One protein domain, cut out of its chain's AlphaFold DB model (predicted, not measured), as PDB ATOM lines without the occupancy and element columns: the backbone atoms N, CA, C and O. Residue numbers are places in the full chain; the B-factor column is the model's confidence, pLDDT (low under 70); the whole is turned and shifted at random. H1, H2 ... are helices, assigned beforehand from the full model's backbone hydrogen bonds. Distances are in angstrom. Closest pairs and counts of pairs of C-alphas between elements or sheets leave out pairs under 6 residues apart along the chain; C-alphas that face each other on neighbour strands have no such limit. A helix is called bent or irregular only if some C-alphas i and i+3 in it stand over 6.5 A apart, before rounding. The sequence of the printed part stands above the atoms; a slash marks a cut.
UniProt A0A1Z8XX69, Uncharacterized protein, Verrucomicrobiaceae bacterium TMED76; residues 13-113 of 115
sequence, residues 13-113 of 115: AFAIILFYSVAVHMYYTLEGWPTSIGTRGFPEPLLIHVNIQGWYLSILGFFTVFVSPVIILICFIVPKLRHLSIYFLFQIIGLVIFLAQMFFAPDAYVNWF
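AT A GLANCE: This is residues 13 to 113 of the 115 residues of an uncharacterized protein of Verrucomicrobiaceae bacterium TMED76 (UniProt A0A1Z8XX69). The model is a long, narrow helical hairpin, in which H2 and H3 fold back on each other as a V closed at residues 77 to 79, with H1 set into its open end along the first part of H2. The short H4 folds back from the end of H3 near H1, and the link of residues 30 to 43 winds past the open end of the V. The printed part has 101 residues with four named helices, H1 H2 H3 H4 along the chain, and no named strand; the class is all helix. H1, H2 and H3 make an up-and-down bundle, each helix running against the one before it. The whole is a loose rod with a radius of gyration of the C-alphas of 16.9 A, spanning 55 by 24 by 19 A.

HOW THE PARTS SIT: The longest helix is H2, residues 44 to 77, with a kink of 33 degrees near residue 68. With residues 61 to 76 alone it touches H3, residues 79 to 104; the closest C-alphas, of Cys 75 and Arg 82, are 4.5 A apart. They form a helical hairpin, running opposite ways at a steep tilt of 37 degrees, only just beyond shallow. H2 also forms a helical hairpin with H1, residues 13 to 29, touching it with residues 46 to 57 alone. Their closest C-alphas, of Leu 18 and Gln 53, are 6.3 A apart, and they run opposite ways at a shallow tilt of 19 degrees. H1 touches H3 with residues 13 to 16 alone, and H3 touches H1 with residues 94 to 101 alone; the closest C-alphas, of Ile 16 and Phe 98, are 6.1 A apart, and the two run the same way at a shallow tilt of 24 degrees. H4, residues 107 to 113, is close to H1 but not clearly touching, with the closest C-alphas, of Ala 23 and Tyr 109, 6.6 A apart. H4 is likewise close to H3 but not clearly touching, with the closest C-alphas, of Met 102 and Val 110, 6.9 A apart. H2 and H4 are apart. In H1 and H4 every O i to N i+4 pair is within hydrogen-bond range; in H2 it is 27 of 30 and in H3 13 of 22.

IN THESE COORDINATES: H2 is 48.6 A long from C-alpha 44 at (242.171, 273.456, 247.908) to C-alpha 77 at (241.787, 241.955, 284.917). It is neither bent nor irregular, but only just: C-alphas 65 and 68 are 6.4 A apart. H3 is 40.4 A long and irregular, with C-alphas 80 and 83 7.4 A apart, and has a kink of 30 degrees near residue 86. H1 is 24.3 A long and begins with C-alpha 13 at (252.648, 265.466, 270.202). H4 is 9.7 A long and ends with C-alpha 113 at (237.830, 274.078, 264.955).

THE WHOLE: The two C-alphas farthest apart, of Glu 31 and Pro 79, are 55.2 A from each other. The link from H1 to H2, 14 residues, is long, and its C-alphas lie 17 to 24 A from the mean of all C-alphas; the links H2 to H3 and H3 to H4 are tight. The printed part has no cut. Its mean pLDDT is 95.9, and no printed residue is under 70.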
ATOM      1  N   ALA A  13     251.671 264.461 270.619       97.75
ATOM      2  CA  ALA A  13     252.648 265.466 270.202       97.75
ATOM      3  C   ALA A  13     252.434 265.877 268.735       97.75
ATOM      4  O   ALA A  13     252.430 267.065 268.416       97.75
ATOM      5  N   PHE A  14     252.194 264.904 267.852       98.25
ATOM      6  CA  PHE A  14     251.883 265.169 266.452       98.25
ATOM      7  C   PHE A  14     250.525 265.862 266.286       98.25
ATOM      8  O   PHE A  14     250.430 266.793 265.495       98.25
ATOM      9  N   ALA A  15     249.511 265.494 267.079       98.50
ATOM     10  CA  ALA A  15     248.219 266.183 267.109       98.50
ATOM     11  C   ALA A  15     248.363 267.686 267.404       98.50
ATOM     12  O   ALA A  15     247.757 268.505 266.720       98.50
ATOM     13  N   ILE A  16     249.196 268.050 268.384       98.50
ATOM     14  CA  ILE A  16     249.467 269.453 268.738       98.50
ATOM     15  C   ILE A  16     250.171 270.178 267.588       98.50
ATOM     16  O   ILE A  16     249.770 271.279 267.222       98.50
ATOM     17  N   ILE A  17     251.202 269.561 266.999       98.44
ATOM     18  CA  ILE A  17     251.916 270.139 265.851       98.44
ATOM     19  C   ILE A  17     250.944 270.385 264.694       98.44
ATOM     20  O   ILE A  17     250.961 271.467 264.113       98.44
ATOM     21  N   LEU A  18     250.091 269.406 264.397       98.25
ATOM     22  CA  LEU A  18     249.137 269.465 263.295       98.25
ATOM     23  C   LEU A  18     248.066 270.545 263.519       98.25
ATOM     24  O   LEU A  18     247.748 271.297 262.603       98.25
ATOM     25  N   PHE A  19     247.581 270.678 264.756       98.50
ATOM     26  CA  PHE A  19     246.653 271.735 265.159       98.50
ATOM     27  C   PHE A  19     247.229 273.133 264.905       98.50
ATOM     28  O   PHE A  19     246.635 273.948 264.200       98.50
ATOM     29  N   TYR A  20     248.438 273.405 265.401       98.31
ATOM     30  CA  TYR A  20     249.070 274.704 265.165       98.31
ATOM     31  C   TYR A  20     249.500 274.905 263.709       98.31
ATOM     32  O   TYR A  20     249.461 276.035 263.222       98.31
ATOM     33  N   SER A  21     249.875 273.848 262.981       98.38
ATOM     34  CA  SER A  21     250.231 273.985 261.567       98.38
ATOM     35  C   SER A  21     249.029 274.362 260.709       98.38
ATOM     36  O   SER A  21     249.181 275.181 259.803       98.38
ATOM     37  N   VAL A  22     247.835 273.829 260.994       98.12
ATOM     38  CA  VAL A  22     246.600 274.276 260.329       98.12
ATOM     39  C   VAL A  22     246.257 275.701 260.733       98.12
ATOM     40  O   VAL A  22     245.945 276.488 259.845       98.12
ATOM     41  N   ALA A  23     246.357 276.062 262.017       97.25
ATOM     42  CA  ALA A  23     246.101 277.432 262.472       97.25
ATOM     43  C   ALA A  23     246.949 278.454 261.698       97.25
ATOM     44  O   ALA A  23     246.435 279.438 261.168       97.25
ATOM     45  N   VAL A  24     248.249 278.176 261.567       98.19
ATOM     46  CA  VAL A  24     249.187 279.011 260.810       98.19
ATOM     47  C   VAL A  24     248.861 279.015 259.316       98.19
ATOM     48  O   VAL A  24     248.805 280.081 258.706       98.19
ATOM     49  N   HIS A  25     248.628 277.846 258.713       98.00
ATOM     50  CA  HIS A  25     248.309 277.747 257.286       98.00
ATOM     51  C   HIS A  25     247.026 278.508 256.943       98.00
ATOM     52  O   HIS A  25     246.976 279.213 255.939       98.00
ATOM     53  N   MET A  26     246.017 278.410 257.804       97.12
ATOM     54  CA  MET A  26     244.754 279.120 257.690       97.12
ATOM     55  C   MET A  26     244.952 280.629 257.777       97.12
ATOM     56  O   MET A  26     244.500 281.337 256.882       97.12
ATOM     57  N   TYR A  27     245.682 281.100 258.792       97.06
ATOM     58  CA  TYR A  27     245.928 282.524 258.997       97.06
ATOM     59  C   TYR A  27     246.562 283.193 257.775       97.06
ATOM     60  O   TYR A  27     246.095 284.232 257.316       97.06
ATOM     61  N   TYR A  28     247.601 282.575 257.209       97.44
ATOM     62  CA  TYR A  28     248.269 283.122 256.028       97.44
ATOM     63  C   TYR A  28     247.432 283.012 254.756       97.44
ATOM     64  O   TYR A  28     247.493 283.893 253.908       97.44
ATOM     65  N   THR A  29     246.663 281.936 254.613       96.50
ATOM     66  CA  THR A  29     245.876 281.688 253.400       96.50
ATOM     67  C   THR A  29     244.630 282.568 253.323       96.50
ATOM     68  O   THR A  29     244.226 282.961 252.234       96.50
ATOM     69  N   LEU A  30     244.009 282.857 254.468       95.38
ATOM     70  CA  LEU A  30     242.797 283.674 254.560       95.38
ATOM     71  C   LEU A  30     243.092 285.137 254.919       95.38
ATOM     72  O   LEU A  30     242.155 285.913 255.079       95.38
ATOM     73  N   GLU A  31     244.370 285.496 255.082       95.12
ATOM     74  CA  GLU A  31     244.814 286.807 255.577       95.12
ATOM     75  C   GLU A  31     244.161 287.185 256.926       95.12
ATOM     76  O   GLU A  31     243.873 288.348 257.209       95.12
ATOM     77  N   GLY A  32     243.906 286.182 257.772       93.31
ATOM     78  CA  GLY A  32     243.146 286.317 259.009       93.31
ATOM     79  C   GLY A  32     242.462 285.016 259.427       93.31
ATOM     80  O   GLY A  32     242.897 283.921 259.083       93.31
ATOM     81  N   TRP A  33     241.380 285.125 260.192       92.69
ATOM     82  CA  TRP A  33     240.609 283.974 260.675       92.69
ATOM     83  C   TRP A  33     239.348 283.751 259.833       92.69
ATOM     84  O   TRP A  33     238.819 284.712 259.268       92.69
ATOM     85  N   PRO A  34     238.849 282.506 259.734       88.00
ATOM     86  CA  PRO A  34     237.659 282.201 258.953       88.00
ATOM     87  C   PRO A  34     236.446 282.969 259.488       88.00
ATOM     88  O   PRO A  34     236.204 283.036 260.690       88.00
ATOM     89  N   THR A  35     235.685 283.561 258.570       84.12
ATOM     90  CA  THR A  35     234.453 284.315 258.861       84.12
ATOM     91  C   THR A  35     233.189 283.514 258.548       84.12
ATOM     92  O   THR A  35     232.080 283.955 258.847       84.12
ATOM     93  N   SER A  36     233.348 282.341 257.935       83.81
ATOM     94  CA  SER A  36     232.289 281.402 257.580       83.81
ATOM     95  C   SER A  36     232.382 280.133 258.428       83.81
ATOM     96  O   SER A  36     233.467 279.704 258.811       83.81
ATOM     97  N   ILE A  37     231.227 279.512 258.678       86.38
ATOM     98  CA  ILE A  37     231.139 278.191 259.310       86.38
ATOM     99  C   ILE A  37     231.689 277.132 258.345       86.38
ATOM    100  O   ILE A  37     231.363 277.131 257.146       86.38
ATOM    101  N   GLY A  38     232.480 276.204 258.881       90.44
ATOM    102  CA  GLY A  38     233.080 275.108 258.129       90.44
ATOM    103  C   GLY A  38     234.158 275.578 257.149       90.44
ATOM    104  O   GLY A  38     234.911 276.508 257.413       90.44
ATOM    105  N   THR A  39     234.272 274.914 255.998       94.00
ATOM    106  CA  THR A  39     235.386 275.116 255.047       94.00
ATOM    107  C   THR A  39     234.983 275.855 253.768       94.00
ATOM    108  O   THR A  39     235.689 275.820 252.756       94.00
ATOM    109  N   ARG A  40     233.826 276.532 253.765       91.50
ATOM    110  CA  ARG A  40     233.326 277.225 252.571       91.50
ATOM    111  C   ARG A  40     234.246 278.389 252.200       91.50
ATOM    112  O   ARG A  40     234.388 279.333 252.971       91.50
ATOM    113  N   GLY A  41     234.777 278.346 250.979       89.75
ATOM    114  CA  GLY A  41     235.694 279.360 250.451       89.75
ATOM    115  C   GLY A  41     237.167 279.071 250.741       89.75
ATOM    116  O   GLY A  41     238.015 279.868 250.350       89.75
ATOM    117  N   PHE A  42     237.489 277.945 251.388       95.31
ATOM    118  CA  PHE A  42     238.879 277.554 251.589       95.31
ATOM    119  C   PHE A  42     239.482 277.127 250.251       95.31
ATOM    120  O   PHE A  42     238.864 276.339 249.529       95.31
ATOM    121  N   PRO A  43     240.685 277.604 249.906       96.19
ATOM    122  CA  PRO A  43     241.377 277.097 248.738       96.19
ATOM    123  C   PRO A  43     241.809 275.650 248.977       96.19
ATOM    124  O   PRO A  43     242.069 275.227 250.107       96.19
ATOM    125  N   GLU A  44     241.930 274.900 247.884       97.31
ATOM    126  CA  GLU A  44     242.171 273.456 247.908       97.31
ATOM    127  C   GLU A  44     243.348 273.016 248.807       97.31
ATOM    128  O   GLU A  44     243.176 272.077 249.587       97.31
ATOM    129  N   PRO A  45     244.519 273.692 248.818       97.56
ATOM    130  CA  PRO A  45     245.621 273.289 249.694       97.56
ATOM    131  C   PRO A  45     245.276 273.377 251.185       97.56
ATOM    132  O   PRO A  45     245.675 272.513 251.971       97.56
ATOM    133  N   LEU A  46     244.525 274.407 251.590       97.25
ATOM    134  CA  LEU A  46     244.073 274.561 252.971       97.25
ATOM    135  C   LEU A  46     243.049 273.484 253.321       97.25
ATOM    136  O   LEU A  46     243.149 272.878 254.387       97.25
ATOM    137  N   LEU A  47     242.122 273.194 252.404       97.69
ATOM    138  CA  LEU A  47     241.117 272.152 252.584       97.69
ATOM    139  C   LEU A  47     241.758 270.775 252.809       97.69
ATOM    140  O   LEU A  47     241.368 270.058 253.729       97.69
ATOM    141  N   ILE A  48     242.789 270.428 252.034       98.38
ATOM    142  CA  ILE A  48     243.546 269.180 252.219       98.38
ATOM    143  C   ILE A  48     244.186 269.126 253.612       98.38
ATOM    144  O   ILE A  48     244.067 268.114 254.302       98.38
ATOM    145  N   HIS A  49     244.838 270.205 254.053       98.31
ATOM    146  CA  HIS A  49     245.496 270.246 255.364       98.31
ATOM    147  C   HIS A  49     244.479 270.094 256.512       98.31
ATOM    148  O   HIS A  49     244.698 269.304 257.432       98.31
ATOM    149  N   VAL A  50     243.330 270.769 256.414       97.62
ATOM    150  CA  VAL A  50     242.213 270.630 257.360       97.62
ATOM    151  C   VAL A  50     241.671 269.199 257.380       97.62
ATOM    152  O   VAL A  50     241.466 268.642 258.456       97.62
ATOM    153  N   ASN A  51     241.497 268.565 256.218       97.88
ATOM    154  CA  ASN A  51     241.014 267.186 256.128       97.88
ATOM    155  C   ASN A  51     241.991 266.184 256.761       97.88
ATOM    156  O   ASN A  51     241.561 265.272 257.469       97.88
ATOM    157  N   ILE A  52     243.300 266.364 256.554       98.38
ATOM    158  CA  ILE A  52     244.334 265.538 257.197       98.38
ATOM    159  C   ILE A  52     244.248 265.678 258.719       98.38
ATOM    160  O   ILE A  52     244.239 264.665 259.424       98.38
ATOM    161  N   GLN A  53     244.134 266.910 259.223       98.12
ATOM    162  CA  GLN A  53     243.934 267.167 260.647       98.12
ATOM    163  C   GLN A  53     242.673 266.487 261.175       98.12
ATOM    164  O   GLN A  53     242.749 265.734 262.146       98.12
ATOM    165  N   GLY A  54     241.530 266.729 260.537       97.56
ATOM    166  CA  GLY A  54     240.244 266.188 260.964       97.56
ATOM    167  C   GLY A  54     240.260 264.663 261.020       97.56
ATOM    168  O   GLY A  54     239.863 264.078 262.027       97.56
ATOM    169  N   TRP A  55     240.794 264.008 259.986       98.25
ATOM    170  CA  TRP A  55     240.894 262.550 259.935       98.25
ATOM    171  C   TRP A  55     241.810 261.995 261.031       98.25
ATOM    172  O   TRP A  55     241.423 261.078 261.760       98.25
ATOM    173  N   TYR A  56     242.997 262.587 261.196       98.50
ATOM    174  CA  TYR A  56     243.962 262.167 262.210       98.50
ATOM    175  C   TYR A  56     243.397 262.301 263.631       98.50
ATOM    176  O   TYR A  56     243.433 261.343 264.408       98.50
ATOM    177  N   LEU A  57     242.834 263.468 263.960       98.12
ATOM    178  CA  LEU A  57     242.271 263.741 265.283       98.12
ATOM    179  C   LEU A  57     241.022 262.903 265.563       98.12
ATOM    180  O   LEU A  57     240.854 262.446 266.691       98.12
ATOM    181  N   SER A  58     240.186 262.634 264.555       97.44
ATOM    182  CA  SER A  58     238.998 261.784 264.714       97.44
ATOM    183  C   SER A  58     239.374 260.353 265.091       97.44
ATOM    184  O   SER A  58     238.832 259.798 266.047       97.44
ATOM    185  N   ILE A  59     240.342 259.760 264.386       98.25
ATOM    186  CA  ILE A  59     240.808 258.397 264.678       98.25
ATOM    187  C   ILE A  59     241.502 258.345 266.039       98.25
ATOM    188  O   ILE A  59     241.206 257.460 266.847       98.25
ATOM    189  N   LEU A  60     242.406 259.291 266.308       98.38
ATOM    190  CA  LEU A  60     243.145 259.337 267.567       98.38
ATOM    191  C   LEU A  60     242.208 259.566 268.762       98.38
ATOM    192  O   LEU A  60     242.331 258.887 269.783       98.38
ATOM    193  N   GLY A  61     241.250 260.482 268.624       97.88
ATOM    194  CA  GLY A  61     240.222 260.766 269.619       97.88
ATOM    195  C   GLY A  61     239.334 259.553 269.877       97.88
ATOM    196  O   GLY A  61     239.176 259.157 271.029       97.88
ATOM    197  N   PHE A  62     238.835 258.894 268.825       98.00
ATOM    198  CA  PHE A  62     238.037 257.674 268.962       98.00
ATOM    199  C   PHE A  62     238.804 256.568 269.701       98.00
ATOM    200  O   PHE A  62     238.302 255.977 270.660       98.00
ATOM    201  N   PHE A  63     240.051 256.318 269.300       97.94
ATOM    202  CA  PHE A  63     240.892 255.317 269.950       97.94
ATOM    203  C   PHE A  63     241.161 255.660 271.421       97.94
ATOM    204  O   PHE A  63     241.153 254.796 272.299       97.94
ATOM    205  N   THR A  64     241.377 256.933 271.722       97.75
ATOM    206  CA  THR A  64     241.702 257.364 273.081       97.75
ATOM    207  C   THR A  64     240.485 257.373 273.996       97.75
ATOM    208  O   THR A  64     240.594 256.942 275.137       97.75
ATOM    209  N   VAL A  65     239.320 257.791 273.509       97.69
ATOM    210  CA  VAL A  65     238.098 257.888 274.319       97.69
ATOM    211  C   VAL A  65     237.420 256.530 274.496       97.69
ATOM    212  O   VAL A  65     236.963 256.223 275.592       97.69
ATOM    213  N   PHE A  66     237.373 255.696 273.453       96.75
ATOM    214  CA  PHE A  66     236.604 254.446 273.494       96.75
ATOM    215  C   PHE A  66     237.477 253.204 273.653       96.75
ATOM    216  O   PHE A  66     237.134 252.304 274.416       96.75
ATOM    217  N   VAL A  67     238.620 253.136 272.965       96.31
ATOM    218  CA  VAL A  67     239.442 251.914 272.942       96.31
ATOM    219  C   VAL A  67     240.390 251.851 274.142       96.31
ATOM    220  O   VAL A  67     240.500 250.816 274.802       96.31
ATOM    221  N   SER A  68     241.046 252.963 274.475       96.56
ATOM    222  CA  SER A  68     242.056 253.004 275.539       96.56
ATOM    223  C   SER A  68     241.504 252.643 276.928       96.56
ATOM    224  O   SER A  68     242.133 251.816 277.594       96.56
ATOM    225  N   PRO A  69     240.331 253.141 277.378       96.31
ATOM    226  CA  PRO A  69     239.772 252.756 278.676       96.31
ATOM    227  C   PRO A  69     239.435 251.267 278.750       96.31
ATOM    228  O   PRO A  69     239.731 250.619 279.752       96.31
ATOM    229  N   VAL A  70     238.892 250.695 277.669       96.75
ATOM    230  CA  VAL A  70     238.576 249.262 277.592       96.75
ATOM    231  C   VAL A  70     239.845 248.421 277.727       96.75
ATOM    232  O   VAL A  70     239.880 247.476 278.515       96.75
ATOM    233  N   ILE A  71     240.923 248.791 277.030       95.56
ATOM    234  CA  ILE A  71     242.200 248.075 277.139       95.56
ATOM    235  C   ILE A  71     242.794 248.212 278.546       95.56
ATOM    236  O   ILE A  71     243.306 247.229 279.086       95.56
ATOM    237  N   ILE A  72     242.705 249.390 279.169       95.62
ATOM    238  CA  ILE A  72     243.158 249.598 280.551       95.62
ATOM    239  C   ILE A  72     242.397 248.676 281.514       95.62
ATOM    240  O   ILE A  72     243.027 248.008 282.336       95.62
ATOM    241  N   LEU A  73     241.070 248.569 281.380       96.44
ATOM    242  CA  LEU A  73     240.253 247.657 282.187       96.44
ATOM    243  C   LEU A  73     240.684 246.195 281.998       96.44
ATOM    244  O   LEU A  73     240.908 245.488 282.981       96.44
ATOM    245  N   ILE A  74     240.898 245.755 280.754       96.12
ATOM    246  CA  ILE A  74     241.405 244.405 280.453       96.12
ATOM    247  C   ILE A  74     242.781 244.176 281.100       96.12
ATOM    248  O   ILE A  74     243.028 243.121 281.687       96.12
ATOM    249  N   CYS A  75     243.672 245.170 281.050       95.56
ATOM    250  CA  CYS A  75     244.997 245.102 281.670       95.56
ATOM    251  C   CYS A  75     244.934 244.989 283.203       95.56
ATOM    252  O   CYS A  75     245.848 244.424 283.812       95.56
ATOM    253  N   PHE A  76     243.879 245.502 283.842       93.38
ATOM    254  CA  PHE A  76     243.662 245.311 285.275       93.38
ATOM    255  C   PHE A  76     243.161 243.907 285.617       93.38
ATOM    256  O   PHE A  76     243.602 243.357 286.630       93.38
ATOM    257  N   ILE A  77     242.320 243.318 284.761       96.38
ATOM    258  CA  ILE A  77     241.787 241.955 284.917       96.38
ATOM    259  C   ILE A  77     242.873 240.901 284.668       96.38
ATOM    260  O   ILE A  77     242.936 239.903 285.380       96.38
ATOM    261  N   VAL A  78     243.743 241.117 283.676       95.50
ATOM    262  CA  VAL A  78     244.780 240.162 283.257       95.50
ATOM    263  C   VAL A  78     246.153 240.607 283.787       95.50
ATOM    264  O   VAL A  78     246.801 241.450 283.164       95.50
ATOM    265  N   PRO A  79     246.686 240.019 284.884       90.44
ATOM    266  CA  PRO A  79     247.893 240.528 285.548       90.44
ATOM    267  C   PRO A  79     249.129 240.586 284.642       90.44
ATOM    268  O   PRO A  79     249.955 241.489 284.774       90.44
ATOM    269  N   LYS A  80     249.233 239.662 283.677       93.00
ATOM    270  CA  LYS A  80     250.333 239.612 282.699       93.00
ATOM    271  C   LYS A  80     250.376 240.850 281.790       93.00
ATOM    272  O   LYS A  80     251.457 241.252 281.366       93.00
ATOM    273  N   LEU A  81     249.227 241.476 281.519       92.88
ATOM    274  CA  LEU A  81     249.097 242.628 280.619       92.88
ATOM    275  C   LEU A  81     249.159 243.975 281.343       92.88
ATOM    276  O   LEU A  81     249.271 245.008 280.690       92.88
ATOM    277  N   ARG A  82     249.151 243.994 282.682       91.19
ATOM    278  CA  ARG A  82     249.090 245.230 283.481       91.19
ATOM    279  C   ARG A  82     250.151 246.263 283.101       91.19
ATOM    280  O   ARG A  82     249.873 247.456 283.113       91.19
ATOM    281  N   HIS A  83     251.345 245.817 282.715       90.38
ATOM    282  CA  HIS A  83     252.436 246.696 282.291       90.38
ATOM    283  C   HIS A  83     252.130 247.507 281.015       90.38
ATOM    284  O   HIS A  83     252.771 248.530 280.798       90.38
ATOM    285  N   LEU A  84     251.170 247.079 280.185       91.81
ATOM    286  CA  LEU A  84     250.764 247.797 278.974       91.81
ATOM    287  C   LEU A  84     249.848 248.989 279.270       91.81
ATOM    288  O   LEU A  84     249.834 249.942 278.495       91.81
ATOM    289  N   SER A  85     249.131 248.967 280.399       93.19
ATOM    290  CA  SER A  85     248.166 250.014 280.779       93.19
ATOM    291  C   SER A  85     248.766 251.423 280.760       93.19
ATOM    292  O   SER A  85     248.090 252.373 280.374       93.19
ATOM    293  N   ILE A  86     250.055 251.559 281.091       93.44
ATOM    294  CA  ILE A  86     250.747 252.849 281.121       93.44
ATOM    295  C   ILE A  86     250.800 253.526 279.743       93.44
ATOM    296  O   ILE A  86     250.690 254.745 279.663       93.44
ATOM    297  N   TYR A  87     250.915 252.764 278.649       93.75
ATOM    298  CA  TYR A  87     250.972 253.325 277.293       93.75
ATOM    299  C   TYR A  87     249.621 253.895 276.847       93.75
ATOM    300  O   TYR A  87     249.577 254.911 276.157       93.75
ATOM    301  N   PHE A  88     248.525 253.275 277.288       95.00
ATOM    302  CA  PHE A  88     247.167 253.767 277.057       95.00
ATOM    303  C   PHE A  88     246.831 254.938 277.978       95.00
ATOM    304  O   PHE A  88     246.169 255.881 277.556       95.00
ATOM    305  N   LEU A  89     247.365 254.942 279.203       95.06
ATOM    306  CA  LEU A  89     247.271 256.098 280.091       95.06
ATOM    307  C   LEU A  89     247.959 257.330 279.483       95.06
ATOM    308  O   LEU A  89     247.417 258.428 279.579       95.06
ATOM    309  N   PHE A  90     249.097 257.159 278.798       95.69
ATOM    310  CA  PHE A  90     249.726 258.252 278.049       95.69
ATOM    311  C   PHE A  90     248.829 258.822 276.947       95.69
ATOM    312  O   PHE A  90     248.890 260.026 276.718       95.69
ATOM    313  N   GLN A  91     247.970 258.016 276.310       96.69
ATOM    314  CA  GLN A  91     246.998 258.543 275.342       96.69
ATOM    315  C   GLN A  91     245.954 259.420 276.037       96.69
ATOM    316  O   GLN A  91     245.712 260.538 275.602       96.69
ATOM    317  N   ILE A  92     245.400 258.967 277.168       97.44
ATOM    318  CA  ILE A  92     244.424 259.750 277.946       97.44
ATOM    319  C   ILE A  92     245.032 261.079 278.416       97.44
ATOM    320  O   ILE A  92     244.429 262.135 278.244       97.44
ATOM    321  N   ILE A  93     246.247 261.041 278.970       97.50
ATOM    322  CA  ILE A  93     246.971 262.252 279.386       97.50
ATOM    323  C   ILE A  93     247.255 263.146 278.174       97.50
ATOM    324  O   ILE A  93     247.075 264.358 278.250       97.50
ATOM    325  N   GLY A  94     247.662 262.555 277.049       97.88
ATOM    326  CA  GLY A  94     247.902 263.262 275.796       97.88
ATOM    327  C   GLY A  94     246.664 264.001 275.291       97.88
ATOM    328  O   GLY A  94     246.784 265.161 274.911       97.88
ATOM    329  N   LEU A  95     245.480 263.386 275.371       98.12
ATOM    330  CA  LEU A  95     244.210 264.036 275.039       98.12
ATOM    331  C   LEU A  95     243.940 265.241 275.935       98.12
ATOM    332  O   LEU A  95     243.601 266.307 275.434       98.12
ATOM    333  N   VAL A  96     244.118 265.092 277.249       98.31
ATOM    334  CA  VAL A  96     243.920 266.199 278.196       98.31
ATOM    335  C   VAL A  96     244.880 267.349 277.895       98.31
ATOM    336  O   VAL A  96     244.453 268.498 277.859       98.31
ATOM    337  N   ILE A  97     246.154 267.054 277.622       98.31
ATOM    338  CA  ILE A  97     247.145 268.070 277.244       98.31
ATOM    339  C   ILE A  97     246.775 268.720 275.907       98.31
ATOM    340  O   ILE A  97     246.862 269.938 275.784       98.31
ATOM    341  N   PHE A  98     246.343 267.931 274.920       98.25
ATOM    342  CA  PHE A  98     245.908 268.438 273.622       98.25
ATOM    343  C   PHE A  98     244.705 269.377 273.749       98.25
ATOM    344  O   PHE A  98     244.696 270.419 273.109       98.25
ATOM    345  N   LEU A  99     243.726 269.054 274.593       97.94
ATOM    346  CA  LEU A  99     242.585 269.934 274.850       97.94
ATOM    347  C   LEU A  99     243.010 271.183 275.632       97.94
ATOM    348  O   LEU A  99     242.612 272.291 275.295       97.94
ATOM    349  N   ALA A 100     243.867 271.025 276.643       98.31
ATOM    350  CA  ALA A 100     244.341 272.137 277.461       98.31
ATOM    351  C   ALA A 100     245.208 273.130 276.673       98.31
ATOM    352  O   ALA A 100     245.141 274.331 276.916       98.31
ATOM    353  N   GLN A 101     246.018 272.672 275.715       97.38
ATOM    354  CA  GLN A 101     246.822 273.606 274.926       97.38
ATOM    355  C   GLN A 101     245.968 274.499 274.017       97.38
ATOM    356  O   GLN A 101     246.419 275.586 273.669       97.38
ATOM    357  N   MET A 102     244.746 274.081 273.657       97.38
ATOM    358  CA  MET A 102     243.881 274.866 272.768       97.38
ATOM    359  C   MET A 102     243.534 276.232 273.368       97.38
ATOM    360  O   MET A 102     243.313 277.170 272.613       97.38
ATOM    361  N   PHE A 103     243.579 276.381 274.699       96.38
ATOM    362  CA  PHE A 103     243.408 277.668 275.386       96.38
ATOM    363  C   PHE A 103     244.498 278.705 275.063       96.38
ATOM    364  O   PHE A 103     244.343 279.872 275.407       96.38
ATOM    365  N   PHE A 104     245.606 278.303 274.433       96.88
ATOM    366  CA  PHE A 104     246.655 279.220 273.978       96.88
ATOM    367  C   PHE A 104     246.492 279.641 272.512       96.88
ATOM    368  O   PHE A 104     247.230 280.513 272.048       96.88
ATOM    369  N   ALA A 105     245.564 279.029 271.773       95.75
ATOM    370  CA  ALA A 105     245.302 279.376 270.386       95.75
ATOM    371  C   ALA A 105     244.269 280.515 270.272       95.75
ATOM    372  O   ALA A 105     243.475 280.722 271.187       95.75
ATOM    373  N   PRO A 106     244.255 281.263 269.156       95.50
ATOM    374  CA  PRO A 106     243.302 282.352 268.944       95.50
ATOM    375  C   PRO A 106     241.844 281.876 268.961       95.50
ATOM    376  O   PRO A 106     241.502 280.917 268.269       95.50
ATOM    377  N   ASP A 107     240.972 282.594 269.676       95.00
ATOM    378  CA  ASP A 107     239.569 282.195 269.883       95.00
ATOM    379  C   ASP A 107     238.814 281.946 268.573       95.00
ATOM    380  O   ASP A 107     238.067 280.981 268.460       95.00
ATOM    381  N   ALA A 108     239.038 282.773 267.548       94.31
ATOM    382  CA  ALA A 108     238.392 282.605 266.246       94.31
ATOM    383  C   ALA A 108     238.770 281.275 265.565       94.31
ATOM    384  O   ALA A 108     237.922 280.642 264.943       94.31
ATOM    385  N   TYR A 109     240.019 280.826 265.723       95.69
ATOM    386  CA  TYR A 109     240.462 279.526 265.219       95.69
ATOM    387  C   TYR A 109     239.875 278.375 266.031       95.69
ATOM    388  O   TYR A 109     239.422 277.390 265.458       95.69
ATOM    389  N   VAL A 110     239.878 278.501 267.361       96.38
ATOM    390  CA  VAL A 110     239.338 277.471 268.256       96.38
ATOM    391  C   VAL A 110     237.838 277.297 268.032       96.38
ATOM    392  O   VAL A 110     237.380 276.165 267.946       96.38
ATOM    393  N   ASN A 111     237.089 278.390 267.878       94.75
ATOM    394  CA  ASN A 111     235.662 278.341 267.566       94.75
ATOM    395  C   ASN A 111     235.420 277.623 266.237       94.75
ATOM    396  O   ASN A 111     234.685 276.647 266.216       94.75
ATOM    397  N   TRP A 112     236.134 278.010 265.175       95.88
ATOM    398  CA  TRP A 112     236.052 277.320 263.885       95.88
ATOM    399  C   TRP A 112     236.432 275.835 263.965       95.88
ATOM    400  O   TRP A 112     235.845 275.004 263.286       95.88
ATOM    401  N   PHE A 113     237.420 275.473 264.787       95.38
ATOM    402  CA  PHE A 113     237.830 274.078 264.955       95.38
ATOM    403  C   PHE A 113     236.707 273.210 265.547       95.38
ATOM    404  O   PHE A 113     236.665 272.007 265.285       95.38
TER     405      PHE A 113